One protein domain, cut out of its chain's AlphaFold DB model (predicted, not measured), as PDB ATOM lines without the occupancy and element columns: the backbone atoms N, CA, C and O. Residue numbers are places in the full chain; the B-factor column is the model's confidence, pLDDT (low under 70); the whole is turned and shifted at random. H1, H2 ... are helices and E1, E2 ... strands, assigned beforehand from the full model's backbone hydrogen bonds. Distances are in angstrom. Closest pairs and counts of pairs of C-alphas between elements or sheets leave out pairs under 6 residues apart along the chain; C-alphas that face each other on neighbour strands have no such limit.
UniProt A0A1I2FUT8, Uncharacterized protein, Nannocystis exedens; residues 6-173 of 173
ATOM      1  N   SER A   6      28.786 -81.780 -21.054       52.16
ATOM      2  CA  SER A   6      28.177 -83.059 -20.654       52.16
ATOM      3  C   SER A   6      28.103 -84.047 -21.822       52.16
ATOM      4  O   SER A   6      28.554 -85.180 -21.687       52.16
ATOM      5  N   ASP A   7      27.669 -83.583 -23.000       54.94
ATOM      6  CA  ASP A   7      27.584 -84.419 -24.212       54.94
ATOM      7  C   ASP A   7      28.954 -84.893 -24.725       54.94
ATOM      8  O   ASP A   7      29.049 -85.866 -25.471       54.94
ATOM      9  N   SER A   8      30.039 -84.201 -24.358       68.69
ATOM     10  CA  SER A   8      31.385 -84.532 -24.839       68.69
ATOM     11  C   SER A   8      32.110 -85.578 -23.993       68.69
ATOM     12  O   SER A   8      33.010 -86.237 -24.515       68.69
ATOM     13  N   LEU A   9      31.749 -85.711 -22.709       80.12
ATOM     14  CA  LEU A   9      32.391 -86.641 -21.772       80.12
ATOM     15  C   LEU A   9      31.844 -88.063 -21.915       80.12
ATOM     16  O   LEU A   9      32.614 -89.012 -21.829       80.12
ATOM     17  N   HIS A  10      30.562 -88.191 -22.259       78.75
ATOM     18  CA  HIS A  10      29.892 -89.474 -22.497       78.75
ATOM     19  C   HIS A  10      29.518 -89.657 -23.961       78.75
ATOM     20  O   HIS A  10      28.476 -90.220 -24.297       78.75
ATOM     21  N   ARG A  11      30.357 -89.157 -24.873       83.62
ATOM     22  CA  ARG A  11      30.200 -89.561 -26.265       83.62
ATOM     23  C   ARG A  11      30.415 -91.073 -26.315       83.62
ATOM     24  O   ARG A  11      31.465 -91.546 -25.905       83.62
ATOM     25  N   TYR A  12      29.419 -91.798 -26.816       85.25
ATOM     26  CA  TYR A  12      29.462 -93.251 -26.939       85.25
ATOM     27  C   TYR A  12      30.399 -93.647 -28.088       85.25
ATOM     28  O   TYR A  12      29.973 -93.805 -29.233       85.25
ATOM     29  N   ASP A  13      31.697 -93.676 -27.801       91.38
ATOM     30  CA  ASP A  13      32.762 -93.865 -28.788       91.38
ATOM     31  C   ASP A  13      33.883 -94.805 -28.332       91.38
ATOM     32  O   ASP A  13      34.917 -94.865 -28.995       91.38
ATOM     33  N   ASP A  14      33.675 -95.547 -27.239       89.69
ATOM     34  CA  ASP A  14      34.641 -96.504 -26.680       89.69
ATOM     35  C   ASP A  14      35.973 -95.858 -26.248       89.69
ATOM     36  O   ASP A  14      36.994 -96.537 -26.109       89.69
ATOM     37  N   VAL A  15      35.978 -94.542 -26.004       90.44
ATOM     38  CA  VAL A  15      37.159 -93.804 -25.541       90.44
ATOM     39  C   VAL A  15      37.025 -93.442 -24.065       90.44
ATOM     40  O   VAL A  15      36.134 -92.687 -23.669       90.44
ATOM     41  N   GLU A  16      37.977 -93.911 -23.254       91.44
ATOM     42  CA  GLU A  16      38.166 -93.403 -21.895       91.44
ATOM     43  C   GLU A  16      38.750 -91.985 -21.954       91.44
ATOM     44  O   GLU A  16      39.791 -91.727 -22.565       91.44
ATOM     45  N   ARG A  17      38.073 -91.052 -21.293       93.12
ATOM     46  CA  ARG A  17      38.524 -89.679 -21.089       93.12
ATOM     47  C   ARG A  17      38.986 -89.551 -19.652       93.12
ATOM     48  O   ARG A  17      38.200 -89.743 -18.728       93.12
ATOM     49  N   ARG A  18      40.252 -89.192 -19.471       95.25
ATOM     50  CA  ARG A  18      40.869 -89.040 -18.156       95.25
ATOM     51  C   ARG A  18      41.397 -87.626 -17.963       95.25
ATOM     52  O   ARG A  18      42.018 -87.082 -18.870       95.25
ATOM     53  N   PHE A  19      41.174 -87.076 -16.777       96.12
ATOM     54  CA  PHE A  19      41.760 -85.820 -16.316       96.12
ATOM     55  C   PHE A  19      42.419 -86.066 -14.965       96.12
ATOM     56  O   PHE A  19      41.772 -86.587 -14.057       96.12
ATOM     57  N   CYS A  20      43.680 -85.680 -14.806       96.00
ATOM     58  CA  CYS A  20      44.395 -85.857 -13.546       96.00
ATOM     59  C   CYS A  20      45.239 -84.640 -13.165       96.00
ATOM     60  O   CYS A  20      45.593 -83.813 -14.006       96.00
ATOM     61  N   ASP A  21      45.588 -84.529 -11.881       92.94
ATOM     62  CA  ASP A  21      46.400 -83.412 -11.378       92.94
ATOM     63  C   ASP A  21      47.815 -83.355 -11.989       92.94
ATOM     64  O   ASP A  21      48.439 -82.292 -12.026       92.94
ATOM     65  N   ALA A  22      48.290 -84.476 -12.542       94.06
ATOM     66  CA  ALA A  22      49.584 -84.605 -13.205       94.06
ATOM     67  C   ALA A  22      49.566 -84.267 -14.713       94.06
ATOM     68  O   ALA A  22      50.606 -84.387 -15.375       94.06
ATOM     69  N   ASP A  23      48.424 -83.849 -15.272       91.69
ATOM     70  CA  ASP A  23      48.316 -83.504 -16.692       91.69
ATOM     71  C   ASP A  23      49.247 -82.337 -17.059       91.69
ATOM     72  O   ASP A  23      49.194 -81.242 -16.492       91.69
ATOM     73  N   ARG A  24      50.110 -82.571 -18.058       92.00
ATOM     74  CA  ARG A  24      51.069 -81.568 -18.561       92.00
ATOM     75  C   ARG A  24      50.446 -80.588 -19.552       92.00
ATOM     76  O   ARG A  24      50.971 -79.494 -19.741       92.00
ATOM     77  N   ASP A  25      49.363 -80.994 -20.208       94.00
ATOM     78  CA  ASP A  25      48.593 -80.122 -21.090       94.00
ATOM     79  C   ASP A  25      47.732 -79.183 -20.238       94.00
ATOM     80  O   ASP A  25      46.799 -79.612 -19.557       94.00
ATOM     81  N   LEU A  26      48.038 -77.885 -20.306       89.94
ATOM     82  CA  LEU A  26      47.342 -76.848 -19.545       89.94
ATOM     83  C   LEU A  26      45.831 -76.849 -19.794       89.94
ATOM     84  O   LEU A  26      45.067 -76.671 -18.851       89.94
ATOM     85  N   ARG A  27      45.378 -77.111 -21.026       90.50
ATOM     86  CA  ARG A  27      43.942 -77.118 -21.344       90.50
ATOM     87  C   ARG A  27      43.233 -78.311 -20.717       90.50
ATOM     88  O   ARG A  27      42.070 -78.196 -20.336       90.50
ATOM     89  N   GLN A  28      43.902 -79.461 -20.637       91.50
ATOM     90  CA  GLN A  28      43.351 -80.641 -19.967       91.50
ATOM     91  C   GLN A  28      43.288 -80.414 -18.461       91.50
ATOM     92  O   GLN A  28      42.246 -80.656 -17.857       91.50
ATOM     93  N   ARG A  29      44.339 -79.827 -17.884       91.62
ATOM     94  CA  ARG A  29      44.365 -79.466 -16.468       91.62
ATOM     95  C   ARG A  29      43.277 -78.453 -16.104       91.62
ATOM     96  O   ARG A  29      42.539 -78.679 -15.154       91.62
ATOM     97  N   GLU A  30      43.105 -77.381 -16.879       92.38
ATOM     98  CA  GLU A  30      42.028 -76.395 -16.677       92.38
ATOM     99  C   GLU A  30      40.634 -77.036 -16.738       92.38
ATOM    100  O   GLU A  30      39.771 -76.739 -15.909       92.38
ATOM    101  N   ARG A  31      40.413 -77.956 -17.687       93.00
ATOM    102  CA  ARG A  31      39.161 -78.723 -17.769       93.00
ATOM    103  C   ARG A  31      38.963 -79.622 -16.553       93.00
ATOM    104  O   ARG A  31      37.867 -79.633 -16.003       93.00
ATOM    105  N   GLY A  32      40.004 -80.331 -16.121       94.50
ATOM    106  CA  GLY A  32      39.977 -81.164 -14.920       94.50
ATOM    107  C   GLY A  32      39.605 -80.358 -13.676       94.50
ATOM    108  O   GLY A  32      38.673 -80.723 -12.970       94.50
ATOM    109  N   LEU A  33      40.242 -79.206 -13.465       95.25
ATOM    110  CA  LEU A  33      39.935 -78.304 -12.350       95.25
ATOM    111  C   LEU A  33      38.493 -77.784 -12.384       95.25
ATOM    112  O   LEU A  33      37.834 -77.736 -11.346       95.25
ATOM    113  N   ALA A  34      37.973 -77.433 -13.563       94.12
ATOM    114  CA  ALA A  34      36.577 -77.024 -13.708       94.12
ATOM    115  C   ALA A  34      35.600 -78.165 -13.367       94.12
ATOM    116  O   ALA A  34      34.556 -77.922 -12.758       94.12
ATOM    117  N   LEU A  35      35.941 -79.409 -13.723       95.25
ATOM    118  CA  LEU A  35      35.161 -80.588 -13.343       95.25
ATOM    119  C   LEU A  35      35.220 -80.836 -11.834       95.25
ATOM    120  O   LEU A  35      34.172 -81.039 -11.230       95.25
ATOM    121  N   VAL A  36      36.399 -80.741 -11.210       96.69
ATOM    122  CA  VAL A  36      36.541 -80.853  -9.748       96.69
ATOM    123  C   VAL A  36      35.697 -79.802  -9.031       96.69
ATOM    124  O   VAL A  36      34.933 -80.153  -8.136       96.69
ATOM    125  N   ALA A  37      35.777 -78.530  -9.441       95.50
ATOM    126  CA  ALA A  37      34.953 -77.470  -8.864       95.50
ATOM    127  C   ALA A  37      33.467 -77.847  -8.943       95.50
ATOM    128  O   ALA A  37      32.773 -77.861  -7.930       95.50
ATOM    129  N   ARG A  38      32.994 -78.262 -10.123       94.44
ATOM    130  CA  ARG A  38      31.602 -78.680 -10.317       94.44
ATOM    131  C   ARG A  38      31.204 -79.859  -9.420       94.44
ATOM    132  O   ARG A  38      30.125 -79.802  -8.838       94.44
ATOM    133  N   LEU A  39      32.051 -80.884  -9.290       95.06
ATOM    134  CA  LEU A  39      31.804 -82.043  -8.417       95.06
ATOM    135  C   LEU A  39      31.670 -81.640  -6.941       95.06
ATOM    136  O   LEU A  39      30.886 -82.236  -6.213       95.06
ATOM    137  N   LEU A  40      32.390 -80.602  -6.513       95.06
ATOM    138  CA  LEU A  40      32.346 -80.079  -5.145       95.06
ATOM    139  C   LEU A  40      31.279 -78.988  -4.927       95.06
ATOM    140  O   LEU A  40      31.210 -78.398  -3.851       95.06
ATOM    141  N   GLY A  41      30.459 -78.652  -5.931       93.81
ATOM    142  CA  GLY A  41      29.531 -77.508  -5.848       93.81
ATOM    143  C   GLY A  41      30.236 -76.133  -5.835       93.81
ATOM    144  O   GLY A  41      29.637 -75.105  -5.531       93.81
ATOM    145  N   LEU A  42      31.512 -76.138  -6.197       91.69
ATOM    146  CA  LEU A  42      32.434 -75.057  -6.525       91.69
ATOM    147  C   LEU A  42      32.005 -74.100  -7.649       91.69
ATOM    148  O   LEU A  42      31.955 -74.589  -8.779       91.69
ATOM    149  N   PRO A  43      31.774 -72.777  -7.484       87.31
ATOM    150  CA  PRO A  43      31.816 -71.890  -8.655       87.31
ATOM    151  C   PRO A  43      33.202 -71.900  -9.323       87.31
ATOM    152  O   PRO A  43      33.304 -71.865 -10.548       87.31
ATOM    153  N   ALA A  44      34.260 -71.965  -8.513       87.38
ATOM    154  CA  ALA A  44      35.649 -72.158  -8.909       87.38
ATOM    155  C   ALA A  44      36.450 -72.668  -7.698       87.38
ATOM    156  O   ALA A  44      36.006 -72.519  -6.560       87.38
ATOM    157  N   LEU A  45      37.624 -73.248  -7.944       87.06
ATOM    158  CA  LEU A  45      38.585 -73.579  -6.889       87.06
ATOM    159  C   LEU A  45      39.427 -72.338  -6.577       87.06
ATOM    160  O   LEU A  45      40.116 -71.832  -7.463       87.06
ATOM    161  N   GLU A  46      39.368 -71.845  -5.339       79.25
ATOM    162  CA  GLU A  46      40.147 -70.672  -4.912       79.25
ATOM    163  C   GLU A  46      41.642 -70.992  -4.781       79.25
ATOM    164  O   GLU A  46      42.495 -70.172  -5.120       79.25
ATOM    165  N   THR A  47      41.962 -72.214  -4.348       78.94
ATOM    166  CA  THR A  47      43.320 -72.756  -4.309       78.94
ATOM    167  C   THR A  47      43.352 -74.158  -4.905       78.94
ATOM    168  O   THR A  47      42.392 -74.922  -4.821       78.94
ATOM    169  N   THR A  48      44.478 -74.489  -5.530       86.69
ATOM    170  CA  THR A  48      44.779 -75.842  -6.021       86.69
ATOM    171  C   THR A  48      46.011 -76.420  -5.334       86.69
ATOM    172  O   THR A  48      46.505 -77.474  -5.733       86.69
ATOM    173  N   ASP A  49      46.527 -75.731  -4.312       90.81
ATOM    174  CA  ASP A  49      47.688 -76.203  -3.574       90.81
ATOM    175  C   ASP A  49      47.324 -77.467  -2.789       90.81
ATOM    176  O   ASP A  49      46.310 -77.521  -2.095       90.81
ATOM    177  N   GLY A  50      48.110 -78.523  -2.986       92.94
ATOM    178  CA  GLY A  50      47.824 -79.856  -2.453       92.94
ATOM    179  C   GLY A  50      46.595 -80.573  -3.039       92.94
ATOM    180  O   GLY A  50      46.342 -81.708  -2.638       92.94
ATOM    181  N   LEU A  51      45.860 -79.985  -3.994       96.75
ATOM    182  CA  LEU A  51      44.752 -80.660  -4.679       96.75
ATOM    183  C   LEU A  51      45.277 -81.821  -5.535       96.75
ATOM    184  O   LEU A  51      46.144 -81.642  -6.391       96.75
ATOM    185  N   ARG A  52      44.686 -83.000  -5.348       98.00
ATOM    186  CA  ARG A  52      44.927 -84.206  -6.149       98.00
ATOM    187  C   ARG A  52      43.614 -84.697  -6.736       98.00
ATOM    188  O   ARG A  52      42.589 -84.660  -6.056       98.00
ATOM    189  N   TYR A  53      43.625 -85.161  -7.981       98.31
ATOM    190  CA  TYR A  53      42.431 -85.742  -8.593       98.31
ATOM    191  C   TYR A  53      42.764 -86.701  -9.735       98.31
ATOM    192  O   TYR A  53      43.759 -86.545 -10.442       98.31
ATOM    193  N   ASP A  54      41.876 -87.668  -9.939       98.19
ATOM    194  CA  ASP A  54      41.845 -88.572 -11.087       98.19
ATOM    195  C   ASP A  54      40.376 -88.774 -11.471       98.19
ATOM    196  O   ASP A  54      39.601 -89.354 -10.713       98.19
ATOM    197  N   LEU A  55      39.972 -88.214 -12.611       97.75
ATOM    198  CA  LEU A  55      38.606 -88.259 -13.119       97.75
ATOM    199  C   LEU A  55      38.603 -89.062 -14.412       97.75
ATOM    200  O   LEU A  55      39.181 -88.614 -15.405       97.75
ATOM    201  N   ARG A  56      37.958 -90.225 -14.410       96.25
ATOM    202  CA  ARG A  56      37.845 -91.106 -15.574       96.25
ATOM    203  C   ARG A  56      36.389 -91.233 -15.974       96.25
ATOM    204  O   ARG A  56      35.559 -91.554 -15.131       96.25
ATOM    205  N   TYR A  57      36.131 -91.001 -17.251       94.12
ATOM    206  CA  TYR A  57      34.822 -91.108 -17.875       94.12
ATOM    207  C   TYR A  57      34.927 -92.056 -19.058       94.12
ATOM    208  O   TYR A  57      35.786 -91.874 -19.925       94.12
ATOM    209  N   PHE A  58      34.050 -93.044 -19.121       92.19
ATOM    210  CA  PHE A  58      33.969 -93.969 -20.240       92.19
ATOM    211  C   PHE A  58      32.522 -94.101 -20.702       92.19
ATOM    212  O   PHE A  58      31.604 -94.166 -19.893       92.19
ATOM    213  N   SER A  59      32.324 -94.170 -22.017       89.81
ATOM    214  CA  SER A  59      31.040 -94.505 -22.626       89.81
ATOM    215  C   SER A  59      31.291 -95.273 -23.921       89.81
ATOM    216  O   SER A  59      31.919 -94.761 -24.849       89.81
ATOM    217  N   GLY A  60      30.783 -96.498 -24.010       88.19
ATOM    218  CA  GLY A  60      31.029 -97.380 -25.150       88.19
ATOM    219  C   GLY A  60      30.288 -98.703 -25.027       88.19
ATOM    220  O   GLY A  60      29.401 -98.830 -24.194       88.19
ATOM    221  N   GLY A  61      30.653 -99.702 -25.829       84.69
ATOM    222  CA  GLY A  61      29.969-100.994 -25.966       84.69
ATOM    223  C   GLY A  61      29.712-101.772 -24.667       84.69
ATOM    224  O   GLY A  61      28.881-102.676 -24.673       84.69
ATOM    225  N   ILE A  62      30.394-101.419 -23.571       82.12
ATOM    226  CA  ILE A  62      30.227-102.006 -22.232       82.12
ATOM    227  C   ILE A  62      29.382-101.147 -21.267       82.12
ATOM    228  O   ILE A  62      29.287-101.490 -20.094       82.12
ATOM    229  N   GLY A  63      28.783-100.051 -21.741       85.88
ATOM    230  CA  GLY A  63      27.999 -99.098 -20.946       85.88
ATOM    231  C   GLY A  63      28.734 -97.788 -20.654       85.88
ATOM    232  O   GLY A  63      29.726 -97.449 -21.315       85.88
ATOM    233  N   VAL A  64      28.226 -97.039 -19.673       86.38
ATOM    234  CA  VAL A  64      28.896 -95.860 -19.105       86.38
ATOM    235  C   VAL A  64      29.603 -96.273 -17.823       86.38
ATOM    236  O   VAL A  64      29.006 -96.953 -17.000       86.38
ATOM    237  N   ILE A  65      30.875 -95.904 -17.669       89.94
ATOM    238  CA  ILE A  65      31.639 -96.175 -16.448       89.94
ATOM    239  C   ILE A  65      32.427 -94.933 -16.060       89.94
ATOM    240  O   ILE A  65      33.412 -94.582 -16.716       89.94
ATOM    241  N   ASP A  66      32.046 -94.335 -14.941       93.31
ATOM    242  CA  ASP A  66      32.758 -93.219 -14.341       93.31
ATOM    243  C   ASP A  66      33.465 -93.642 -13.062       93.31
ATOM    244  O   ASP A  66      32.929 -94.384 -12.239       93.31
ATOM    245  N   ARG A  67      34.689 -93.146 -12.879       96.38
ATOM    246  CA  ARG A  67      35.472 -93.301 -11.647       96.38
ATOM    247  C   ARG A  67      36.148 -91.986 -11.328       96.38
ATOM    248  O   ARG A  67      37.071 -91.573 -12.032       96.38
ATOM    249  N   LEU A  68      35.664 -91.327 -10.285       97.81
ATOM    250  CA  LEU A  68      36.040 -89.960  -9.959       97.81
ATOM    251  C   LEU A  68      36.608 -89.912  -8.545       97.81
ATOM    252  O   LEU A  68      35.921 -90.254  -7.583       97.81
ATOM    253  N   HIS A  69      37.845 -89.440  -8.414       98.62
ATOM    254  CA  HIS A  69      38.513 -89.279  -7.127       98.62
ATOM    255  C   HIS A  69      39.107 -87.882  -7.000       98.62
ATOM    256  O   HIS A  69      39.796 -87.404  -7.901       98.62
ATOM    257  N   VAL A  70      38.878 -87.244  -5.855       98.44
ATOM    258  CA  VAL A  70      39.414 -85.920  -5.505       98.44
ATOM    259  C   VAL A  70      39.927 -85.950  -4.068       98.44
ATOM    260  O   VAL A  70      39.290 -86.553  -3.207       98.44
ATOM    261  N   ALA A  71      41.057 -85.302  -3.797       98.12
ATOM    262  CA  ALA A  71      41.537 -84.972  -2.458       98.12
ATOM    263  C   ALA A  71      41.919 -83.489  -2.414       98.12
ATOM    264  O   ALA A  71      42.783 -83.053  -3.173       98.12
ATOM    265  N   LEU A  72      41.274 -82.724  -1.540       96.69
ATOM    266  CA  LEU A  72      41.439 -81.281  -1.403       96.69
ATOM    267  C   LEU A  72      41.746 -80.944   0.065       96.69
ATOM    268  O   LEU A  72      40.905 -81.224   0.922       96.69
ATOM    269  N   PRO A  73      42.900 -80.330   0.378       95.94
ATOM    270  CA  PRO A  73      43.123 -79.730   1.690       95.94
ATOM    271  C   PRO A  73      42.031 -78.697   1.976       95.94
ATOM    272  O   PRO A  73      41.843 -77.766   1.195       95.94
ATOM    273  N   CYS A  74      41.274 -78.890   3.055       91.50
ATOM    274  CA  CYS A  74      40.027 -78.166   3.273       91.50
ATOM    275  C   CYS A  74      39.761 -77.991   4.771       91.50
ATOM    276  O   CYS A  74      39.861 -78.934   5.557       91.50
ATOM    277  N   GLY A  75      39.424 -76.769   5.185       93.19
ATOM    278  CA  GLY A  75      39.091 -76.482   6.581       93.19
ATOM    279  C   GLY A  75      37.698 -76.998   6.951       93.19
ATOM    280  O   GLY A  75      36.800 -77.022   6.116       93.19
ATOM    281  N   ALA A  76      37.469 -77.335   8.224       94.19
ATOM    282  CA  ALA A  76      36.198 -77.923   8.672       94.19
ATOM    283  C   ALA A  76      34.944 -77.112   8.268       94.19
ATOM    284  O   ALA A  76      33.951 -77.695   7.845       94.19
ATOM    285  N   ALA A  77      35.000 -75.777   8.334       95.25
ATOM    286  CA  ALA A  77      33.883 -74.917   7.929       95.25
ATOM    287  C   ALA A  77      33.599 -74.960   6.415       95.25
ATOM    288  O   ALA A  77      32.450 -74.839   5.992       95.25
ATOM    289  N   GLU A  78      34.638 -75.129   5.599       94.25
ATOM    290  CA  GLU A  78      34.504 -75.257   4.148       94.25
ATOM    291  C   GLU A  78      33.954 -76.638   3.774       94.25
ATOM    292  O   GLU A  78      33.046 -76.727   2.947       94.25
ATOM    293  N   VAL A  79      34.402 -77.695   4.463       96.12
ATOM    294  CA  VAL A  79      33.823 -79.043   4.352       96.12
ATOM    295  C   VAL A  79      32.322 -79.010   4.613       96.12
ATOM    296  O   VAL A  79      31.546 -79.493   3.791       96.12
ATOM    297  N   ASP A  80      31.901 -78.381   5.710       96.44
ATOM    298  CA  ASP A  80      30.486 -78.276   6.069       96.44
ATOM    299  C   ASP A  80      29.684 -77.521   4.998       96.44
ATOM    300  O   ASP A  80      28.571 -77.918   4.649       96.44
ATOM    301  N   ALA A  81      30.262 -76.463   4.422       95.88
ATOM    302  CA  ALA A  81      29.637 -75.700   3.348       95.88
ATOM    303  C   ALA A  81      29.507 -76.506   2.041       95.88
ATOM    304  O   ALA A  81      28.487 -76.388   1.353       95.88
ATOM    305  N   ILE A  82      30.509 -77.321   1.695       96.00
ATOM    306  CA  ILE A  82      30.478 -78.219   0.530       96.00
ATOM    307  C   ILE A  82      29.417 -79.301   0.733       96.00
ATOM    308  O   ILE A  82      28.535 -79.458  -0.111       96.00
ATOM    309  N   VAL A  83      29.441 -79.989   1.876       97.00
ATOM    310  CA  VAL A  83      28.471 -81.033   2.241       97.00
ATOM    311  C   VAL A  83      27.042 -80.494   2.189       97.00
ATOM    312  O   VAL A  83      26.174 -81.104   1.560       97.00
ATOM    313  N   ALA A  84      26.801 -79.324   2.788       96.38
ATOM    314  CA  ALA A  84      25.487 -78.691   2.786       96.38
ATOM    315  C   ALA A  84      25.032 -78.308   1.372       96.38
ATOM    316  O   ALA A  84      23.876 -78.533   1.014       96.38
ATOM    317  N   ARG A  85      25.934 -77.763   0.545       95.75
ATOM    318  CA  ARG A  85      25.623 -77.380  -0.838       95.75
ATOM    319  C   ARG A  85      25.294 -78.584  -1.716       95.75
ATOM    320  O   ARG A  85      24.408 -78.488  -2.560       95.75
ATOM    321  N   LEU A  86      26.002 -79.691  -1.518       95.69
ATOM    322  CA  LEU A  86      25.764 -80.946  -2.222       95.69
ATOM    323  C   LEU A  86      24.550 -81.714  -1.666       95.69
ATOM    324  O   LEU A  86      24.104 -82.680  -2.280       95.69
ATOM    325  N   GLY A  87      23.996 -81.291  -0.524       96.44
ATOM    326  CA  GLY A  87      22.844 -81.934   0.107       96.44
ATOM    327  C   GLY A  87      23.131 -83.366   0.564       96.44
ATOM    328  O   GLY A  87      22.213 -84.192   0.569       96.44
ATOM    329  N   LEU A  88      24.389 -83.661   0.905       97.44
ATOM    330  CA  LEU A  88      24.821 -84.989   1.335       97.44
ATOM    331  C   LEU A  88      24.328 -85.292   2.751       97.44
ATOM    332  O   LEU A  88      24.017 -84.390   3.530       97.44
ATOM    333  N   VAL A  89      24.262 -86.576   3.078       97.69
ATOM    334  CA  VAL A  89      23.719 -87.073   4.346       97.69
ATOM    335  C   VAL A  89      24.673 -88.042   5.012       97.69
ATOM    336  O   VAL A  89      25.461 -88.704   4.340       97.69
ATOM    337  N   THR A  90      24.626 -88.112   6.337       98.00
ATOM    338  CA  THR A  90      25.483 -89.030   7.094       98.00
ATOM    339  C   THR A  90      25.033 -90.487   6.906       98.00
ATOM    340  O   THR A  90      23.877 -90.726   6.541       98.00
ATOM    341  N   PRO A  91      25.900 -91.485   7.161       96.62
ATOM    342  CA  PRO A  91      25.485 -92.886   7.215       96.62
ATOM    343  C   PRO A  91      24.329 -93.125   8.189       96.62
ATOM    344  O   PRO A  91      23.446 -93.933   7.918       96.62
ATOM    345  N   GLU A  92      24.323 -92.417   9.318       96.50
ATOM    346  CA  GLU A  92      23.285 -92.500  10.341       96.50
ATOM    347  C   GLU A  92      21.936 -91.983   9.821       96.50
ATOM    348  O   GLU A  92      20.904 -92.618  10.048       96.50
ATOM    349  N   ASP A  93      21.939 -90.880   9.070       96.88
ATOM    350  CA  ASP A  93      20.737 -90.374   8.400       96.88
ATOM    351  C   ASP A  93      20.257 -91.335   7.302       96.88
ATOM    352  O   ASP A  93      19.054 -91.547   7.153       96.88
ATOM    353  N   ALA A  94      21.185 -91.947   6.556       94.75
ATOM    354  CA  ALA A  94      20.871 -92.909   5.500       94.75
ATOM    355  C   ALA A  94      20.138 -94.143   6.047       94.75
ATOM    356  O   ALA A  94      19.107 -94.542   5.512       94.75
ATOM    357  N   VAL A  95      20.608 -94.706   7.166       94.19
ATOM    358  CA  VAL A  95      19.912 -95.824   7.828       94.19
ATOM    359  C   VAL A  95      18.648 -95.380   8.569       94.19
ATOM    360  O   VAL A  95      17.762 -96.198   8.821       94.19
ATOM    361  N   ALA A  96      18.516 -94.108   8.947       95.50
ATOM    362  CA  ALA A  96      17.283 -93.598   9.542       95.50
ATOM    363  C   ALA A  96      16.146 -93.470   8.510       95.50
ATOM    364  O   ALA A  96      14.977 -93.598   8.885       95.50
ATOM    365  N   ASP A  97      16.471 -93.280   7.229       95.19
ATOM    366  CA  ASP A  97      15.507 -93.235   6.131       95.19
ATOM    367  C   ASP A  97      14.983 -94.639   5.787       95.19
ATOM    368  O   ASP A  97      15.679 -95.471   5.207       95.19
ATOM    369  N   ALA A  98      13.722 -94.913   6.129       93.50
ATOM    370  CA  ALA A  98      13.104 -96.218   5.896       93.50
ATOM    371  C   ALA A  98      13.002 -96.597   4.408       93.50
ATOM    372  O   ALA A  98      12.927 -97.785   4.107       93.50
ATOM    373  N   ALA A  99      12.986 -95.620   3.497       92.56
ATOM    374  CA  ALA A  99      12.906 -95.880   2.064       92.56
ATOM    375  C   ALA A  99      14.268 -96.231   1.446       92.56
ATOM    376  O   ALA A  99      14.294 -96.834   0.380       92.56
ATOM    377  N   TRP A 100      15.376 -95.862   2.097       93.69
ATOM    378  CA  TRP A 100      16.733 -96.054   1.571       93.69
ATOM    379  C   TRP A 100      17.590 -97.016   2.402       93.69
ATOM    380  O   TRP A 100      18.581 -97.539   1.899       93.69
ATOM    381  N   ARG A 101      17.209 -97.292   3.655       91.94
ATOM    382  CA  ARG A 101      17.979 -98.122   4.594       91.94
ATOM    383  C   ARG A 101      18.480 -99.424   3.979       91.94
ATOM    384  O   ARG A 101      19.670 -99.688   4.070       91.94
ATOM    385  N   GLU A 102      17.587-100.234   3.414       89.75
ATOM    386  CA  GLU A 102      17.937-101.573   2.917       89.75
ATOM    387  C   GLU A 102      18.985-101.493   1.800       89.75
ATOM    388  O   GLU A 102      20.034-102.133   1.890       89.75
ATOM    389  N   ASP A 103      18.758-100.618   0.818       90.56
ATOM    390  CA  ASP A 103      19.689-100.386  -0.287       90.56
ATOM    391  C   ASP A 103      21.033 -99.838   0.202       90.56
ATOM    392  O   ASP A 103      22.087-100.265  -0.269       90.56
ATOM    393  N   PHE A 104      21.016 -98.903   1.157       93.00
ATOM    394  CA  PHE A 104      22.230 -98.318   1.715       93.00
ATOM    395  C   PHE A 104      23.041 -99.342   2.509       93.00
ATOM    396  O   PHE A 104      24.259 -99.422   2.356       93.00
ATOM    397  N   GLU A 105      22.381-100.141   3.350       90.75
ATOM    398  CA  GLU A 105      23.043-101.182   4.128       90.75
ATOM    399  C   GLU A 105      23.635-102.263   3.232       90.75
ATOM    400  O   GLU A 105      24.754-102.693   3.502       90.75
ATOM    401  N   TRP A 106      22.937-102.664   2.167       88.69
ATOM    402  CA  TRP A 106      23.480-103.565   1.153       88.69
ATOM    403  C   TRP A 106      24.700-102.950   0.456       88.69
ATOM    404  O   TRP A 106      25.751-103.574   0.373       88.69
ATOM    405  N   PHE A 107      24.591-101.689   0.036       89.94
ATOM    406  CA  PHE A 107      25.634-100.954  -0.676       89.94
ATOM    407  C   PHE A 107      26.961-100.831   0.094       89.94
ATOM    408  O   PHE A 107      28.026-100.944  -0.511       89.94
ATOM    409  N   VAL A 108      26.914-100.597   1.408       91.25
ATOM    410  CA  VAL A 108      28.132-100.459   2.234       91.25
ATOM    411  C   VAL A 108      28.605-101.779   2.848       91.25
ATOM    412  O   VAL A 108      29.584-101.778   3.596       91.25
ATOM    413  N   SER A 109      27.908-102.887   2.586       86.31
ATOM    414  CA  SER A 109      28.302-104.214   3.063       86.31
ATOM    415  C   SER A 109      29.168-104.933   2.032       86.31
ATOM    416  O   SER A 109      29.055-104.709   0.832       86.31
ATOM    417  N   ASP A 110      30.045-105.800   2.527       69.00
ATOM    418  CA  ASP A 110      30.800-106.737   1.697       69.00
ATOM    419  C   ASP A 110      29.889-107.925   1.338       69.00
ATOM    420  O   ASP A 110      29.135-108.384   2.202       69.00
ATOM    421  N   GLU A 111      29.951-108.427   0.099       61.38
ATOM    422  CA  GLU A 111      29.121-109.554  -0.377       61.38
ATOM    423  C   GLU A 111      29.329-110.818   0.479       61.38
ATOM    424  O   GLU A 111      28.419-111.636   0.616       61.38
ATOM    425  N   ASP A 112      30.496-110.936   1.119       56.91
ATOM    426  CA  ASP A 112      30.888-112.073   1.959       56.91
ATOM    427  C   ASP A 112      30.613-111.869   3.466       56.91
ATOM    428  O   ASP A 112      30.820-112.777   4.277       56.91
ATOM    429  N   GLY A 113      30.160-110.678   3.873       54.22
ATOM    430  CA  GLY A 113      30.028-110.282   5.273       54.22
ATOM    431  C   GLY A 113      28.588-110.001   5.678       54.22
ATOM    432  O   GLY A 113      28.205-108.839   5.795       54.22
ATOM    433  N   GLU A 114      27.797-111.042   5.961       53.03
ATOM    434  CA  GLU A 114      26.471-110.898   6.581       53.03
ATOM    435  C   GLU A 114      26.570-110.036   7.851       53.03
ATOM    436  O   GLU A 114      27.011-110.532   8.877       53.03
ATOM    437  N   GLY A 115      26.191-108.753   7.797       55.59
ATOM    438  CA  GLY A 115      25.685-107.918   8.905       55.59
ATOM    439  C   GLY A 115      26.432-107.853  10.255       55.59
ATOM    440  O   GLY A 115      25.922-107.227  11.181       55.59
ATOM    441  N   LEU A 116      27.601-108.476  10.419       68.50
ATOM    442  CA  LEU A 116      28.249-108.665  11.724       68.50
ATOM    443  C   LEU A 116      29.056-107.442  12.166       68.50
ATOM    444  O   LEU A 116      29.329-107.277  13.357       68.50
ATOM    445  N   LEU A 117      29.447-106.578  11.226       81.44
ATOM    446  CA  LEU A 117      30.207-105.371  11.529       81.44
ATOM    447  C   LEU A 117      29.276-104.184  11.833       81.44
ATOM    448  O   LEU A 117      28.309-103.948  11.100       81.44
ATOM    449  N   PRO A 118      29.592-103.366  12.859       90.50
ATOM    450  CA  PRO A 118      28.907-102.098  13.088       90.50
ATOM    451  C   PRO A 118      28.896-101.226  11.825       90.50
ATOM    452  O   PRO A 118      29.876-101.218  11.078       90.50
ATOM    453  N   LEU A 119      27.826-100.445  11.610       91.25
ATOM    454  CA  LEU A 119      27.663 -99.569  10.433       91.25
ATOM    455  C   LEU A 119      28.930 -98.763  10.120       91.25
ATOM    456  O   LEU A 119      29.386 -98.722   8.981       91.25
ATOM    457  N   ARG A 120      29.538 -98.171  11.150       92.94
ATOM    458  CA  ARG A 120      30.760 -97.381  11.009       92.94
ATOM    459  C   ARG A 120      31.928 -98.180  10.426       92.94
ATOM    460  O   ARG A 120      32.621 -97.676   9.550       92.94
ATOM    461  N   ALA A 121      32.129 -99.413  10.884       92.25
ATOM    462  CA  ALA A 121      33.193-100.283  10.393       92.25
ATOM    463  C   ALA A 121      32.953-100.694   8.932       92.25
ATOM    464  O   ALA A 121      33.896-100.694   8.145       92.25
ATOM    465  N   ARG A 122      31.691-100.956   8.555       92.75
ATOM    466  CA  ARG A 122      31.290-101.219   7.162       92.75
ATOM    467  C   ARG A 122      31.597-100.030   6.247       92.75
ATOM    468  O   ARG A 122      32.294-100.184   5.254       92.75
ATOM    469  N   VAL A 123      31.192 -98.822   6.642       95.31
ATOM    470  CA  VAL A 123      31.461 -97.584   5.886       95.31
ATOM    471  C   VAL A 123      32.962 -97.316   5.730       95.31
ATOM    472  O   VAL A 123      33.414 -96.962   4.643       95.31
ATOM    473  N   VAL A 124      33.753 -97.490   6.794       95.25
ATOM    474  CA  VAL A 124      35.213 -97.311   6.726       95.25
ATOM    475  C   VAL A 124      35.855 -98.355   5.812       95.25
ATOM    476  O   VAL A 124      36.733 -98.002   5.026       95.25
ATOM    477  N   ALA A 125      35.419 -99.617   5.876       93.44
ATOM    478  CA  ALA A 125      35.899-100.675   4.990       93.44
ATOM    479  C   ALA A 125      35.561-100.379   3.522       93.44
ATOM    480  O   ALA A 125      36.463-100.388   2.684       93.44
ATOM    481  N   PHE A 126      34.310-100.002   3.240       94.81
ATOM    482  CA  PHE A 126      33.860 -99.558   1.923       94.81
ATOM    483  C   PHE A 126      34.738 -98.418   1.386       94.81
ATOM    484  O   PHE A 126      35.300 -98.507   0.297       94.81
ATOM    485  N   LEU A 127      34.937 -97.352   2.168       95.75
ATOM    486  CA  LEU A 127      35.774 -96.230   1.742       95.75
ATOM    487  C   LEU A 127      37.237 -96.636   1.539       95.75
ATOM    488  O   LEU A 127      37.879 -96.187   0.590       95.75
ATOM    489  N   ALA A 128      37.781 -97.478   2.419       95.06
ATOM    490  CA  ALA A 128      39.139 -97.979   2.281       95.06
ATOM    491  C   ALA A 128      39.317 -98.785   0.988       95.06
ATOM    492  O   ALA A 128      40.379 -98.697   0.380       95.06
ATOM    493  N   GLU A 129      38.300 -99.514   0.542       94.94
ATOM    494  CA  GLU A 129      38.314-100.238  -0.727       94.94
ATOM    495  C   GLU A 129      38.168 -99.298  -1.935       94.94
ATOM    496  O   GLU A 129      38.919 -99.412  -2.904       94.94
ATOM    497  N   LYS A 130      37.220 -98.350  -1.887       95.44
ATOM    498  CA  LYS A 130      36.838 -97.543  -3.058       95.44
ATOM    499  C   LYS A 130      37.654 -96.264  -3.266       95.44
ATOM    500  O   LYS A 130      37.553 -95.651  -4.333       95.44
ATOM    501  N   ARG A 131      38.436 -95.821  -2.278       96.25
ATOM    502  CA  ARG A 131      39.305 -94.634  -2.398       96.25
ATOM    503  C   ARG A 131      40.416 -94.831  -3.440       96.25
ATOM    504  O   ARG A 131      40.834 -95.952  -3.719       96.25
ATOM    505  N   ALA A 132      40.976 -93.729  -3.927       97.31
ATOM    506  CA  ALA A 132      42.245 -93.754  -4.656       97.31
ATOM    507  C   ALA A 132      43.448 -93.781  -3.696       97.31
ATOM    508  O   ALA A 132      43.368 -93.288  -2.572       97.31
ATOM    509  N   ASP A 133      44.600 -94.276  -4.161       96.94
ATOM    510  CA  ASP A 133      45.825 -94.390  -3.346       96.94
ATOM    511  C   ASP A 133      46.341 -93.052  -2.796       96.94
ATOM    512  O   ASP A 133      46.987 -93.023  -1.750       96.94
ATOM    513  N   PHE A 134      46.072 -91.943  -3.492       97.00
ATOM    514  CA  PHE A 134      46.473 -90.605  -3.050       97.00
ATOM    515  C   PHE A 134      45.539 -90.010  -1.990       97.00
ATOM    516  O   PHE A 134      45.865 -88.970  -1.420       97.00
ATOM    517  N   GLN A 135      44.377 -90.619  -1.753       98.06
ATOM    518  CA  GLN A 135      43.467 -90.173  -0.710       98.06
ATOM    519  C   GLN A 135      43.905 -90.768   0.639       98.06
ATOM    520  O   GLN A 135      44.287 -91.947   0.698       98.06
ATOM    521  N   PRO A 136      43.865 -89.985   1.732       97.25
ATOM    522  CA  PRO A 136      44.145 -90.496   3.066       97.25
ATOM    523  C   PRO A 136      43.258 -91.704   3.377       97.25
ATOM    524  O   PRO A 136      42.086 -91.763   3.009       97.25
ATOM    525  N   ARG A 137      43.836 -92.700   4.055       97.19
ATOM    526  CA  ARG A 137      43.076 -93.874   4.482       97.19
ATOM    527  C   ARG A 137      42.107 -93.442   5.591       97.19
ATOM    528  O   ARG A 137      42.590 -92.948   6.607       97.19
ATOM    529  N   PRO A 138      40.789 -93.636   5.423       96.12
ATOM    530  CA  PRO A 138      39.826 -93.281   6.455       96.12
ATOM    531  C   PRO A 138      39.983 -94.205   7.661       96.12
ATOM    532  O   PRO A 138      40.268 -95.400   7.515       96.12
ATOM    533  N   ASP A 139      39.763 -93.650   8.846       95.00
ATOM    534  CA  ASP A 139      39.636 -94.401  10.090       95.00
ATOM    535  C   ASP A 139      38.262 -94.166  10.740       95.00
ATOM    536  O   ASP A 139      37.355 -93.562  10.163       95.00
ATOM    537  N   GLU A 140      38.078 -94.659  11.964       91.38
ATOM    538  CA  GLU A 140      36.814 -94.517  12.687       91.38
ATOM    539  C   GLU A 140      36.442 -93.067  13.024       91.38
ATOM    540  O   GLU A 140      35.294 -92.824  13.390       91.38
ATOM    541  N   ARG A 141      37.353 -92.097  12.892       93.50
ATOM    542  CA  ARG A 141      37.123 -90.667  13.143       93.50
ATOM    543  C   ARG A 141      36.749 -89.896  11.879       93.50
ATOM    544  O   ARG A 141      36.226 -88.792  12.014       93.50
ATOM    545  N   ALA A 142      36.936 -90.480  10.693       96.69
ATOM    546  CA  ALA A 142      36.601 -89.858   9.414       96.69
ATOM    547  C   ALA A 142      35.155 -89.346   9.395       96.69
ATOM    548  O   ALA A 142      34.213 -90.081   9.689       96.69
ATOM    549  N   ARG A 143      34.915 -88.092   9.033       97.94
ATOM    550  CA  ARG A 143      33.536 -87.612   8.851       97.94
ATOM    551  C   ARG A 143      33.082 -88.051   7.464       97.94
ATOM    552  O   ARG A 143      33.834 -87.850   6.523       97.94
ATOM    553  N   VAL A 144      31.916 -88.679   7.324       98.38
ATOM    554  CA  VAL A 144      31.491 -89.309   6.059       98.38
ATOM    555  C   VAL A 144      30.084 -88.863   5.692       98.38
ATOM    556  O   VAL A 144      29.219 -88.779   6.562       98.38
ATOM    557  N   TRP A 145      29.858 -88.623   4.401       98.50
ATOM    558  CA  TRP A 145      28.566 -88.268   3.834       98.50
ATOM    559  C   TRP A 145      28.355 -88.912   2.468       98.50
ATOM    560  O   TRP A 145      29.271 -88.988   1.656       98.50
ATOM    561  N   PHE A 146      27.123 -89.307   2.184       98.00
ATOM    562  CA  PHE A 146      26.711 -89.936   0.936       98.00
ATOM    563  C   PHE A 146      25.667 -89.089   0.212       98.00
ATOM    564  O   PHE A 146      24.881 -88.367   0.832       98.00
ATOM    565  N   ALA A 147      25.627 -89.194  -1.116       96.06
ATOM    566  CA  ALA A 147      24.498 -88.696  -1.892       96.06
ATOM    567  C   ALA A 147      23.276 -89.608  -1.677       96.06
ATOM    568  O   ALA A 147      23.417 -90.829  -1.726       96.06
ATOM    569  N   ARG A 148      22.082 -89.022  -1.492       90.44
ATOM    570  CA  ARG A 148      20.819 -89.723  -1.148       90.44
ATOM    571  C   ARG A 148      20.350 -90.796  -2.142       90.44
ATOM    572  O   ARG A 148      19.437 -91.543  -1.833       90.44
ATOM    573  N   SER A 149      20.927 -90.844  -3.339       85.81
ATOM    574  CA  SER A 149      20.610 -91.829  -4.378       85.81
ATOM    575  C   SER A 149      21.708 -92.882  -4.558       85.81
ATOM    576  O   SER A 149      21.687 -93.602  -5.552       85.81
ATOM    577  N   SER A 150      22.689 -92.935  -3.649       92.00
ATOM    578  CA  SER A 150      23.808 -93.871  -3.762       92.00
ATOM    579  C   SER A 150      23.337 -95.309  -3.566       92.00
ATOM    580  O   SER A 150      22.636 -95.615  -2.600       92.00
ATOM    581  N   ASN A 151      23.752 -96.178  -4.479       89.81
ATOM    582  CA  ASN A 151      23.538 -97.618  -4.458       89.81
ATOM    583  C   ASN A 151      24.759 -98.332  -5.071       89.81
ATOM    584  O   ASN A 151      25.778 -97.709  -5.356       89.81
ATOM    585  N   VAL A 152      24.661 -99.642  -5.289       89.19
ATOM    586  CA  VAL A 152      25.763-100.469  -5.814       89.19
ATOM    587  C   VAL A 152      26.254-100.080  -7.216       89.19
ATOM    588  O   VAL A 152      27.433-100.270  -7.509       89.19
ATOM    589  N   ASN A 153      25.396 -99.512  -8.065       89.06
ATOM    590  CA  ASN A 153      25.723 -99.175  -9.456       89.06
ATOM    591  C   ASN A 153      26.135 -97.710  -9.622       89.06
ATOM    592  O   ASN A 153      27.003 -97.404 -10.433       89.06
ATOM    593  N   THR A 154      25.550 -96.814  -8.828       92.50
ATOM    594  CA  THR A 154      25.831 -95.379  -8.896       92.50
ATOM    595  C   THR A 154      25.911 -94.820  -7.488       92.50
ATOM    596  O   THR A 154      24.936 -94.868  -6.738       92.50
ATOM    597  N   TRP A 155      27.057 -94.262  -7.113       95.62
ATOM    598  CA  TRP A 155      27.260 -93.691  -5.789       95.62
ATOM    599  C   TRP A 155      28.224 -92.512  -5.793       95.62
ATOM    600  O   TRP A 155      29.100 -92.356  -6.642       95.62
ATOM    601  N   SER A 156      28.055 -91.652  -4.796       96.75
ATOM    602  CA  SER A 156      28.975 -90.560  -4.505       96.75
ATOM    603  C   SER A 156      29.108 -90.421  -3.002       96.75
ATOM    604  O   SER A 156      28.113 -90.302  -2.284       96.75
ATOM    605  N   VAL A 157      30.349 -90.431  -2.537       97.75
ATOM    606  CA  VAL A 157      30.695 -90.317  -1.128       97.75
ATOM    607  C   VAL A 157      31.743 -89.235  -0.948       97.75
ATOM    608  O   VAL A 157      32.702 -89.116  -1.714       97.75
ATOM    609  N   VAL A 158      31.538 -88.437   0.086       98.25
ATOM    610  CA  VAL A 158      32.482 -87.441   0.558       98.25
ATOM    611  C   VAL A 158      32.910 -87.842   1.956       98.25
ATOM    612  O   VAL A 158      32.079 -88.221   2.778       98.25
ATOM    613  N   TYR A 159      34.200 -87.760   2.242       98.44
ATOM    614  CA  TYR A 159      34.699 -87.920   3.598       98.44
ATOM    615  C   TYR A 159      35.791 -86.908   3.907       98.44
ATOM    616  O   TYR A 159      36.467 -86.418   3.010       98.44
ATOM    617  N   GLU A 160      35.949 -86.582   5.180       98.06
ATOM    618  CA  GLU A 160      37.036 -85.751   5.679       98.06
ATOM    619  C   GLU A 160      37.905 -86.576   6.625       98.06
ATOM    620  O   GLU A 160      37.391 -87.250   7.522       98.06
ATOM    621  N   GLN A 161      39.213 -86.531   6.381       97.44
ATOM    622  CA  GLN A 161      40.240 -87.174   7.192       97.44
ATOM    623  C   GLN A 161      41.445 -86.233   7.290       97.44
ATOM    624  O   GLN A 161      42.007 -85.828   6.269       97.44
ATOM    625  N   ASP A 162      41.853 -85.919   8.520       94.31
ATOM    626  CA  ASP A 162      43.056 -85.139   8.837       94.31
ATOM    627  C   ASP A 162      43.177 -83.813   8.050       94.31
ATOM    628  O   ASP A 162      44.248 -83.453   7.561       94.31
ATOM    629  N   GLY A 163      42.070 -83.072   7.912       95.19
ATOM    630  CA  GLY A 163      42.032 -81.780   7.215       95.19
ATOM    631  C   GLY A 163      42.013 -81.886   5.688       95.19
ATOM    632  O   GLY A 163      42.253 -80.897   4.992       95.19
ATOM    633  N   THR A 164      41.745 -83.077   5.155       97.06
ATOM    634  CA  THR A 164      41.607 -83.323   3.720       97.06
ATOM    635  C   THR A 164      40.192 -83.790   3.416       97.06
ATOM    636  O   THR A 164      39.749 -84.824   3.914       97.06
ATOM    637  N   LEU A 165      39.496 -83.043   2.561       97.75
ATOM    638  CA  LEU A 165      38.236 -83.461   1.968       97.75
ATOM    639  C   LEU A 165      38.514 -84.408   0.806       97.75
ATOM    640  O   LEU A 165      39.272 -84.089  -0.111       97.75
ATOM    641  N   CYS A 166      37.852 -85.550   0.800       98.44
ATOM    642  CA  CYS A 166      37.924 -86.528  -0.263       98.44
ATOM    643  C   CYS A 166      36.549 -86.743  -0.871       98.44
ATOM    644  O   CYS A 166      35.573 -86.923  -0.152       98.44
ATOM    645  N   LEU A 167      36.490 -86.770  -2.198       98.31
ATOM    646  CA  LEU A 167      35.330 -87.238  -2.945       98.31
ATOM    647  C   LEU A 167      35.727 -88.511  -3.682       98.31
ATOM    648  O   LEU A 167      36.769 -88.551  -4.338       98.31
ATOM    649  N   ALA A 168      34.898 -89.539  -3.574       98.00
ATOM    650  CA  ALA A 168      34.938 -90.707  -4.435       98.00
ATOM    651  C   ALA A 168      33.547 -90.890  -5.046       98.00
ATOM    652  O   ALA A 168      32.538 -90.802  -4.343       98.00
ATOM    653  N   ALA A 169      33.483 -91.123  -6.348       96.88
ATOM    654  CA  ALA A 169      32.234 -91.407  -7.032       96.88
ATOM    655  C   ALA A 169      32.431 -92.455  -8.121       96.88
ATOM    656  O   ALA A 169      33.499 -92.558  -8.737       96.88
ATOM    657  N   TYR A 170      31.369 -93.214  -8.338       95.00
ATOM    658  CA  TYR A 170      31.269 -94.245  -9.348       95.00
ATOM    659  C   TYR A 170      29.890 -94.173  -9.981       95.00
ATOM    660  O   TYR A 170      28.895 -94.006  -9.272       95.00
ATOM    661  N   ASP A 171      29.840 -94.323 -11.294       92.56
ATOM    662  CA  ASP A 171      28.587 -94.466 -12.017       92.56
ATOM    663  C   ASP A 171      28.748 -95.539 -13.083       92.56
ATOM    664  O   ASP A 171      29.663 -95.472 -13.906       92.56
ATOM    665  N   GLN A 172      27.879 -96.536 -13.033       84.38
ATOM    666  CA  GLN A 172      27.720 -97.552 -14.050       84.38
ATOM    667  C   GLN A 172      26.335 -97.382 -14.664       84.38
ATOM    668  O   GLN A 172      25.375 -98.015 -14.221       84.38
ATOM    669  N   GLY A 173      26.256 -96.471 -15.637       66.06
ATOM    670  CA  GLY A 173      25.017 -96.090 -16.318       66.06
ATOM    671  C   GLY A 173      24.363 -97.233 -17.077       66.06
ATOM    672  O   GLY A 173      25.069 -97.886 -17.885       66.06
TER     673      GLY A 173
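AT A GLANCE: This is residues 6 to 173 of the 173 residues of an uncharacterized protein of Nannocystis exedens (UniProt A0A1I2FUT8). A six-stranded antiparallel sheet makes the middle of the domain, with helices over both of its faces: H2 crosses the strands E1, E2 and E3 on one face, H3 runs along E5 and E6 on that same face, and H6 crosses E5 and E4 on the opposite face. Beside the edge strand E4, the short helices H4 and H5 make a small corner, and H1 grazes the sheet near E1 and E2. The printed part has 168 residues, with six named helices and six named strands in the order H1 E1 H2 E2 E3 H3 H4 H5 H6 E4 E5 E6. The sheet's order is E1 E2 E3 E6 E5 E4, and the class is mixed, helices and strands. The whole is compact, with a radius of gyration of the C-alphas of 16.1 A, and rounded, with spans of 48 by 41 by 26 A.

IN THESE COORDINATES: H1, residues 6 to 9, begins at C-alpha 6 at (28.177, -83.059, -20.654). E1 is residues 17 to 20, and H2, the longest helix, is residues 26 to 39, 19.8 A from first to last C-alpha. E2, residues 52 to 60, is 27.0 A long, and E3, residues 63 to 73, is the longest strand at 33.4 A, ending at C-alpha 73 at (43.123, -79.730, 1.690). Then come H3, residues 76 to 86 and 15.4 A, H4, residues 91 to 96, H5, residues 101 to 107, and H6, residues 119 to 130 and 16.4 A. E4 is residues 143 to 146, E5 is residues 154 to 161 and 23.1 A, and E6 is residues 164 to 172 and 26.7 A, ending at C-alpha 172 at (27.720, -97.552, -14.050).

HOW THE PARTS SIT: E1 and E4 are the edge strands of the sheet. E1 and E2 are antiparallel, with N 19 and O 55 2.9 A apart. E2 and E3 form a hairpin, with N 56 and O 67 at 2.9 A. E3 and E6 are antiparallel at 178 degrees, with N 68 and O 169 at 2.9 A. E4, E5 and E6 form a meander, each strand the antiparallel neighbour of the one before, with N 145 and O 158 at 2.8 A and N 157 and O 168 at 2.9 A. H2 is on the sheet at a height over the sheet of 8.6 A and runs across the strands, at 89 degrees to E1 on the local plane; its closest C-alphas to E1 are those of Gly 32 and Phe 19, 5.2 A apart. H3, on the same face as H2 at a height of 9.4 A, runs along the strands, at 3 degrees to E5 on the local plane; the closest C-alphas of H3 and E6 are those of Val 79 and Leu 165, 6.7 A apart. H6 is on the opposite face at 10.5 A, across the strands at 79 degrees to E4 on the local plane; it lies over E4 and, only just, with 3 C-alphas, over E5. H4 only grazes the sheet with residues 91 to 94. H4 and H6 only just touch, with 3 pairs of C-alphas within 8 A, the closest being Pro 91 and Val 123 at 7.7 A, and H6 does so with residues 119 to 123 alone. H4 and H5 touch only at the corner, the C-alphas of Val 95 and Arg 101 being 4.4 A apart. H5 is not on the sheet. H1 only grazes it with residues 8 to 9, and H2 and H3 are apart. In H2, H3, H4, H5 and H6 every O i to N i+4 pair is within hydrogen-bond range; H1 is too short for such a pair.

THE WHOLE: The two C-alphas farthest apart are those of Leu 26 and Leu 116, at 48.5 A. The printed part has no cut. The links from H2 to E2, H5 to H6 and H6 to E4 are long. The mean pLDDT of the printed part is 91.2; residues 6 to 8, 110 to 116 and 173 are under 70.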